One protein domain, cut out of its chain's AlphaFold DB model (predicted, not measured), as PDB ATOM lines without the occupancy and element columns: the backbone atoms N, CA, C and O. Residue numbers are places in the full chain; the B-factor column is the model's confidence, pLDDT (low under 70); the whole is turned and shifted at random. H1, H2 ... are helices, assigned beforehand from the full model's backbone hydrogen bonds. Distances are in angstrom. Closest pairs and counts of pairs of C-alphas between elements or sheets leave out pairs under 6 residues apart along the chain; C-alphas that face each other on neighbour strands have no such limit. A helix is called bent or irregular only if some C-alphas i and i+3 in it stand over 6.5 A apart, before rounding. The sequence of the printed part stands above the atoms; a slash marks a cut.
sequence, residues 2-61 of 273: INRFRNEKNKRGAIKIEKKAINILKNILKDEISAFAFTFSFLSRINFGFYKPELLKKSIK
ATOM      1  N   ILE A   2     441.260 285.179 364.149       61.25
ATOM      2  CA  ILE A   2     442.013 285.364 362.883       61.25
ATOM      3  C   ILE A   2     442.511 286.810 362.642       61.25
ATOM      4  O   ILE A   2     443.665 287.010 362.261       61.25
ATOM      5  N   ASN A   3     441.702 287.834 362.946       59.69
ATOM      6  CA  ASN A   3     442.101 289.242 362.765       59.69
ATOM      7  C   ASN A   3     443.249 289.692 363.693       59.69
ATOM      8  O   ASN A   3     444.053 290.535 363.298       59.69
ATOM      9  N   ARG A   4     443.387 289.107 364.896       62.62
ATOM     10  CA  ARG A   4     444.519 289.402 365.799       62.62
ATOM     11  C   ARG A   4     445.829 288.822 365.260       62.62
ATOM     12  O   ARG A   4     446.821 289.540 365.197       62.62
ATOM     13  N   PHE A   5     445.810 287.581 364.772       58.97
ATOM     14  CA  PHE A   5     446.983 286.944 364.160       58.97
ATOM     15  C   PHE A   5     447.450 287.660 362.885       58.97
ATOM     16  O   PHE A   5     448.652 287.835 362.678       58.97
ATOM     17  N   ARG A   6     446.517 288.130 362.046       61.03
ATOM     18  CA  ARG A   6     446.844 288.906 360.837       61.03
ATOM     19  C   ARG A   6     447.487 290.258 361.181       61.03
ATOM     20  O   ARG A   6     448.484 290.628 360.564       61.03
ATOM     21  N   ASN A   7     446.991 290.942 362.216       63.47
ATOM     22  CA  ASN A   7     447.573 292.196 362.708       63.47
ATOM     23  C   ASN A   7     448.961 292.015 363.340       63.47
ATOM     24  O   ASN A   7     449.842 292.842 363.112       63.47
ATOM     25  N   GLU A   8     449.203 290.934 364.086       63.53
ATOM     26  CA  GLU A   8     450.534 290.650 364.639       63.53
ATOM     27  C   GLU A   8     451.561 290.284 363.563       63.53
ATOM     28  O   GLU A   8     452.705 290.738 363.627       63.53
ATOM     29  N   LYS A   9     451.166 289.513 362.540       63.41
ATOM     30  CA  LYS A   9     452.049 289.159 361.418       63.41
ATOM     31  C   LYS A   9     452.420 290.397 360.589       63.41
ATOM     32  O   LYS A   9     453.591 290.564 360.248       63.41
ATOM     33  N   ASN A  10     451.465 291.305 360.369       68.62
ATOM     34  CA  ASN A  10     451.704 292.598 359.720       68.62
ATOM     35  C   ASN A  10     452.611 293.514 360.561       68.62
ATOM     36  O   ASN A  10     453.553 294.089 360.020       68.62
ATOM     37  N   LYS A  11     452.407 293.590 361.886       70.81
ATOM     38  CA  LYS A  11     453.297 294.339 362.794       70.81
ATOM     39  C   LYS A  11     454.723 293.780 362.807       70.81
ATOM     40  O   LYS A  11     455.676 294.545 362.708       70.81
ATOM     41  N   ARG A  12     454.898 292.453 362.865       71.19
ATOM     42  CA  ARG A  12     456.226 291.809 362.793       71.19
ATOM     43  C   ARG A  12     456.912 292.049 361.442       71.19
ATOM     44  O   ARG A  12     458.123 292.258 361.410       71.19
ATOM     45  N   GLY A  13     456.151 292.051 360.345       73.62
ATOM     46  CA  GLY A  13     456.636 292.414 359.010       73.62
ATOM     47  C   GLY A  13     457.115 293.866 358.932       73.62
ATOM     48  O   GLY A  13     458.237 294.109 358.488       73.62
ATOM     49  N   ALA A  14     456.320 294.808 359.446       73.50
ATOM     50  CA  ALA A  14     456.671 296.228 359.507       73.50
ATOM     51  C   ALA A  14     457.945 296.478 360.336       73.50
ATOM     52  O   ALA A  14     458.874 297.112 359.844       73.50
ATOM     53  N   ILE A  15     458.060 295.872 361.526       81.94
ATOM     54  CA  ILE A  15     459.254 295.981 362.387       81.94
ATOM     55  C   ILE A  15     460.508 295.421 361.690       81.94
ATOM     56  O   ILE A  15     461.609 295.950 361.850       81.94
ATOM     57  N   LYS A  16     460.378 294.344 360.902       82.25
ATOM     58  CA  LYS A  16     461.509 293.764 360.154       82.25
ATOM     59  C   LYS A  16     461.967 294.681 359.013       82.25
ATOM     60  O   LYS A  16     463.171 294.802 358.791       82.25
ATOM     61  N   ILE A  17     461.029 295.321 358.314       85.06
ATOM     62  CA  ILE A  17     461.320 296.305 357.259       85.06
ATOM     63  C   ILE A  17     461.996 297.539 357.861       85.06
ATOM     64  O   ILE A  17     463.035 297.962 357.361       85.06
ATOM     65  N   GLU A  18     461.477 298.051 358.976       88.38
ATOM     66  CA  GLU A  18     462.037 299.198 359.695       88.38
ATOM     67  C   GLU A  18     463.470 298.925 360.180       88.38
ATOM     68  O   GLU A  18     464.385 299.687 359.878       88.38
ATOM     69  N   LYS A  19     463.718 297.777 360.830       88.62
ATOM     70  CA  LYS A  19     465.077 297.376 361.245       88.62
ATOM     71  C   LYS A  19     466.039 297.251 360.061       88.62
ATOM     72  O   LYS A  19     467.201 297.639 360.173       88.62
ATOM     73  N   LYS A  20     465.571 296.726 358.920       90.19
ATOM     74  CA  LYS A  20     466.379 296.642 357.694       90.19
ATOM     75  C   LYS A  20     466.706 298.037 357.155       90.19
ATOM     76  O   LYS A  20     467.861 298.283 356.822       90.19
ATOM     77  N   ALA A  21     465.732 298.947 357.117       87.69
ATOM     78  CA  ALA A  21     465.930 300.331 356.690       87.69
ATOM     79  C   ALA A  21     466.922 301.075 357.599       87.69
ATOM     80  O   ALA A  21     467.859 301.693 357.102       87.69
ATOM     81  N   ILE A  22     466.792 300.932 358.924       91.62
ATOM     82  CA  ILE A  22     467.725 301.513 359.902       91.62
ATOM     83  C   ILE A  22     469.148 300.985 359.684       91.62
ATOM     84  O   ILE A  22     470.098 301.765 359.694       91.62
ATOM     85  N   ASN A  23     469.322 299.680 359.458       92.19
ATOM     86  CA  ASN A  23     470.646 299.108 359.199       92.19
ATOM     87  C   ASN A  23     471.257 299.620 357.887       92.19
ATOM     88  O   ASN A  23     472.451 299.910 357.849       92.19
ATOM     89  N   ILE A  24     470.450 299.786 356.835       90.69
ATOM     90  CA  ILE A  24     470.900 300.386 355.571       90.69
ATOM     91  C   ILE A  24     471.359 301.831 355.801       90.69
ATOM     92  O   ILE A  24     472.463 302.185 355.397       90.69
ATOM     93  N   LEU A  25     470.565 302.646 356.504       90.00
ATOM     94  CA  LEU A  25     470.915 304.037 356.816       90.00
ATOM     95  C   LEU A  25     472.196 304.138 357.653       90.00
ATOM     96  O   LEU A  25     473.057 304.962 357.355       90.00
ATOM     97  N   LYS A  26     472.356 303.272 358.661       90.94
ATOM     98  CA  LYS A  26     473.581 303.204 359.472       90.94
ATOM     99  C   LYS A  26     474.811 302.881 358.625       90.94
ATOM    100  O   LYS A  26     475.853 303.501 358.825       90.94
ATOM    101  N   ASN A  27     474.692 301.952 357.677       88.44
ATOM    102  CA  ASN A  27     475.792 301.602 356.780       88.44
ATOM    103  C   ASN A  27     476.141 302.760 355.837       88.44
ATOM    104  O   ASN A  27     477.307 303.129 355.750       88.44
ATOM    105  N   ILE A  28     475.139 303.404 355.226       87.44
ATOM    106  CA  ILE A  28     475.353 304.581 354.367       87.44
ATOM    107  C   ILE A  28     476.067 305.690 355.145       87.44
ATOM    108  O   ILE A  28     477.069 306.223 354.672       87.44
ATOM    109  N   LEU A  29     475.590 306.012 356.351       89.19
ATOM    110  CA  LEU A  29     476.191 307.047 357.193       89.19
ATOM    111  C   LEU A  29     477.644 306.711 357.548       89.19
ATOM    112  O   LEU A  29     478.516 307.574 357.455       89.19
ATOM    113  N   LYS A  30     477.919 305.454 357.909       87.94
ATOM    114  CA  LYS A  30     479.277 304.983 358.192       87.94
ATOM    115  C   LYS A  30     480.195 305.153 356.981       87.94
ATOM    116  O   LYS A  30     481.332 305.596 357.144       87.94
ATOM    117  N   ASP A  31     479.706 304.856 355.781       87.00
ATOM    118  CA  ASP A  31     480.484 305.007 354.552       87.00
ATOM    119  C   ASP A  31     480.743 306.481 354.205       87.00
ATOM    120  O   ASP A  31     481.806 306.805 353.681       87.00
ATOM    121  N   GLU A  32     479.793 307.382 354.469       90.62
ATOM    122  CA  GLU A  32     479.989 308.828 354.274       90.62
ATOM    123  C   GLU A  32     481.003 309.411 355.266       90.62
ATOM    124  O   GLU A  32     481.916 310.129 354.857       90.62
ATOM    125  N   ILE A  33     480.908 309.046 356.549       89.06
ATOM    126  CA  ILE A  33     481.886 309.451 357.573       89.06
ATOM    127  C   ILE A  33     483.278 308.927 357.216       89.06
ATOM    128  O   ILE A  33     484.261 309.660 357.309       89.06
ATOM    129  N   SER A  34     483.366 307.676 356.756       89.75
ATOM    130  CA  SER A  34     484.638 307.073 356.348       89.75
ATOM    131  C   SER A  34     485.233 307.783 355.132       89.75
ATOM    132  O   SER A  34     486.431 308.041 355.105       89.75
ATOM    133  N   ALA A  35     484.412 308.140 354.138       90.62
ATOM    134  CA  ALA A  35     484.869 308.887 352.968       90.62
ATOM    135  C   ALA A  35     485.353 310.296 353.343       90.62
ATOM    136  O   ALA A  35     486.387 310.727 352.842       90.62
ATOM    137  N   PHE A  36     484.655 310.979 354.253       90.69
ATOM    138  CA  PHE A  36     485.074 312.273 354.789       90.69
ATOM    139  C   PHE A  36     486.412 312.186 355.544       90.69
ATOM    140  O   PHE A  36     487.337 312.943 355.253       90.69
ATOM    141  N   ALA A  37     486.547 311.230 356.469       90.44
ATOM    142  CA  ALA A  37     487.787 311.011 357.218       90.44
ATOM    143  C   ALA A  37     488.954 310.614 356.296       90.44
ATOM    144  O   ALA A  37     490.092 311.048 356.502       90.44
ATOM    145  N   PHE A  38     488.663 309.839 355.246       91.56
ATOM    146  CA  PHE A  38     489.626 309.515 354.200       91.56
ATOM    147  C   PHE A  38     490.076 310.775 353.450       91.56
ATOM    148  O   PHE A  38     491.270 310.933 353.239       91.56
ATOM    149  N   THR A  39     489.176 311.700 353.083       92.88
ATOM    150  CA  THR A  39     489.563 312.962 352.418       92.88
ATOM    151  C   THR A  39     490.563 313.753 353.251       92.88
ATOM    152  O   THR A  39     491.576 314.199 352.717       92.88
ATOM    153  N   PHE A  40     490.311 313.890 354.558       91.62
ATOM    154  CA  PHE A  40     491.248 314.559 355.460       91.62
ATOM    155  C   PHE A  40     492.580 313.814 355.546       91.62
ATOM    156  O   PHE A  40     493.623 314.442 355.423       91.62
ATOM    157  N   SER A  41     492.561 312.490 355.695       90.62
ATOM    158  CA  SER A  41     493.795 311.693 355.787       90.62
ATOM    159  C   SER A  41     494.599 311.685 354.484       90.62
ATOM    160  O   SER A  41     495.814 311.549 354.512       90.62
ATOM    161  N   PHE A  42     493.928 311.819 353.337       90.38
ATOM    162  CA  PHE A  42     494.552 311.808 352.015       90.38
ATOM    163  C   PHE A  42     495.166 313.163 351.642       90.38
ATOM    164  O   PHE A  42     496.219 313.202 351.018       90.38
ATOM    165  N   LEU A  43     494.517 314.274 352.011       92.06
ATOM    166  CA  LEU A  43     494.957 315.633 351.663       92.06
ATOM    167  C   LEU A  43     495.710 316.355 352.787       92.06
ATOM    168  O   LEU A  43     496.016 317.539 352.650       92.06
ATOM    169  N   SER A  44     495.960 315.694 353.914       92.19
ATOM    170  CA  SER A  44     496.618 316.290 355.076       92.19
ATOM    171  C   SER A  44     497.472 315.257 355.802       92.19
ATOM    172  O   SER A  44     497.360 314.057 355.569       92.19
ATOM    173  N   ARG A  45     498.308 315.713 356.732       89.81
ATOM    174  CA  ARG A  45     499.071 314.849 357.638       89.81
ATOM    175  C   ARG A  45     498.245 314.307 358.808       89.81
ATOM    176  O   ARG A  45     498.762 313.523 359.605       89.81
ATOM    177  N   ILE A  46     496.982 314.711 358.931       86.75
ATOM    178  CA  ILE A  46     496.086 314.246 359.989       86.75
ATOM    179  C   ILE A  46     495.556 312.865 359.603       86.75
ATOM    180  O   ILE A  46     494.599 312.738 358.843       86.75
ATOM    181  N   ASN A  47     496.189 311.823 360.134       80.50
ATOM    182  CA  ASN A  47     495.789 310.447 359.879       80.50
ATOM    183  C   ASN A  47     494.658 310.023 360.826       80.50
ATOM    184  O   ASN A  47     494.881 309.826 362.019       80.50
ATOM    185  N   PHE A  48     493.456 309.825 360.286       80.12
ATOM    186  CA  PHE A  48     492.318 309.298 361.042       80.12
ATOM    187  C   PHE A  48     492.272 307.758 361.091       80.12
ATOM    188  O   PHE A  48     491.315 307.196 361.610       80.12
ATOM    189  N   GLY A  49     493.278 307.058 360.556       67.56
ATOM    190  CA  GLY A  49     493.379 305.592 360.588       67.56
ATOM    191  C   GLY A  49     492.513 304.867 359.553       67.56
ATOM    192  O   GLY A  49     492.420 303.643 359.571       67.56
ATOM    193  N   PHE A  50     491.888 305.601 358.628       65.38
ATOM    194  CA  PHE A  50     490.998 305.052 357.605       65.38
ATOM    195  C   PHE A  50     491.622 305.197 356.219       65.38
ATOM    196  O   PHE A  50     491.224 306.072 355.457       65.38
ATOM    197  N   TYR A  51     492.584 304.337 355.868       66.50
ATOM    198  CA  TYR A  51     493.050 304.228 354.484       66.50
ATOM    199  C   TYR A  51     492.342 303.070 353.781       66.50
ATOM    200  O   TYR A  51     492.611 301.898 354.037       66.50
ATOM    201  N   LYS A  52     491.405 303.412 352.898       77.38
ATOM    202  CA  LYS A  52     490.678 302.467 352.052       77.38
ATOM    203  C   LYS A  52     490.658 303.005 350.622       77.38
ATOM    204  O   LYS A  52     489.851 303.892 350.347       77.38
ATOM    205  N   PRO A  53     491.510 302.503 349.710       72.62
ATOM    206  CA  PRO A  53     491.572 302.976 348.322       72.62
ATOM    207  C   PRO A  53     490.213 302.970 347.609       72.62
ATOM    208  O   PRO A  53     489.908 303.870 346.832       72.62
ATOM    209  N   GLU A  54     489.356 302.005 347.948       82.38
ATOM    210  CA  GLU A  54     487.966 301.898 347.487       82.38
ATOM    211  C   GLU A  54     487.106 303.142 347.794       82.38
ATOM    212  O   GLU A  54     486.174 303.453 347.050       82.38
ATOM    213  N   LEU A  55     487.434 303.904 348.844       85.06
ATOM    214  CA  LEU A  55     486.723 305.124 349.224       85.06
ATOM    215  C   LEU A  55     487.217 306.372 348.491       85.06
ATOM    216  O   LEU A  55     486.527 307.388 348.541       85.06
ATOM    217  N   LEU A  56     488.348 306.327 347.780       88.00
ATOM    218  CA  LEU A  56     488.943 307.506 347.141       88.00
ATOM    219  C   LEU A  56     487.962 308.211 346.197       88.00
ATOM    220  O   LEU A  56     487.758 309.420 346.265       88.00
ATOM    221  N   LYS A  57     487.296 307.449 345.325       90.75
ATOM    222  CA  LYS A  57     486.332 308.027 344.383       90.75
ATOM    223  C   LYS A  57     485.207 308.768 345.114       90.75
ATOM    224  O   LYS A  57     484.753 309.820 344.667       90.75
ATOM    225  N   LYS A  58     484.769 308.216 346.248       90.38
ATOM    226  CA  LYS A  58     483.731 308.793 347.104       90.38
ATOM    227  C   LYS A  58     484.253 309.984 347.915       90.38
ATOM    228  O   LYS A  58     483.479 310.894 348.185       90.38
ATOM    229  N   SER A  59     485.537 310.004 348.267       92.50
ATOM    230  CA  SER A  59     486.175 311.040 349.085       92.50
ATOM    231  C   SER A  59     486.377 312.361 348.325       92.50
ATOM    232  O   SER A  59     486.310 313.436 348.922       92.50
ATOM    233  N   ILE A  60     486.517 312.316 346.993       96.25
ATOM    234  CA  ILE A  60     486.702 313.507 346.142       96.25
ATOM    235  C   ILE A  60     485.572 314.537 346.310       96.25
ATOM    236  O   ILE A  60     485.825 315.742 346.316       96.25
ATOM    237  N   LYS A  61     484.323 314.094 346.518       96.19
ATOM    238  CA  LYS A  61     483.187 315.016 346.714       96.19
ATOM    239  C   LYS A  61     483.295 315.848 348.001       96.19
ATOM    240  O   LYS A  61     482.626 316.869 348.113       96.19
TER     241      LYS A  61
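Overview. This is residues 2 to 61 of the 273 residues of a protein of Candidatus Calescamantes bacterium (UniProt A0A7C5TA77). One long straight helix, H1, makes the length of a rod, and past its last residue, Leu 43, a loop of 9 residues folds back to a short helix, H2, which crosses H1 at residues 34 to 39. Residues 2 to 30 of H1 stick out as a bare shaft. The printed part has 60 residues with two named helices, H1 then H2, and no named strand; the class is all helix. It is extended, with a radius of gyration of the C-alphas of 19.4 A and spans of 64 by 18 by 14 A.

Arrangement. H1, residues 2 to 43, touches H2, residues 53 to 61, with its residues 34 to 39 alone. Their closest C-alphas, those of Ala 35 and Ser 59, are 4.6 A apart. Their lines are about perpendicular, at 86 degrees. In H1 every O i to N i+4 pair is within hydrogen-bond range; in H2 2 of 5 are, beside 3 of 6 O i to N i+3 pairs.

Along the chain. H1 runs 62.0 A from C-alpha 2 at (442.013, 285.364, 362.883) to C-alpha 43 at (494.957, 315.633, 351.663). H2 measures 14.8 A and ends at C-alpha 61, (483.187, 315.016, 346.714); it is irregular, with C-alphas 54 and 57 7.1 A apart.

Size, cuts and confidence. The C-alphas farthest apart, of Ile 2 and Arg 45, are 64.4 A apart. The printed part has no cut, and the link from H1 to H2 is short, with 9 residues. Residues 2 to 10 and 49 to 51 have pLDDT under 70.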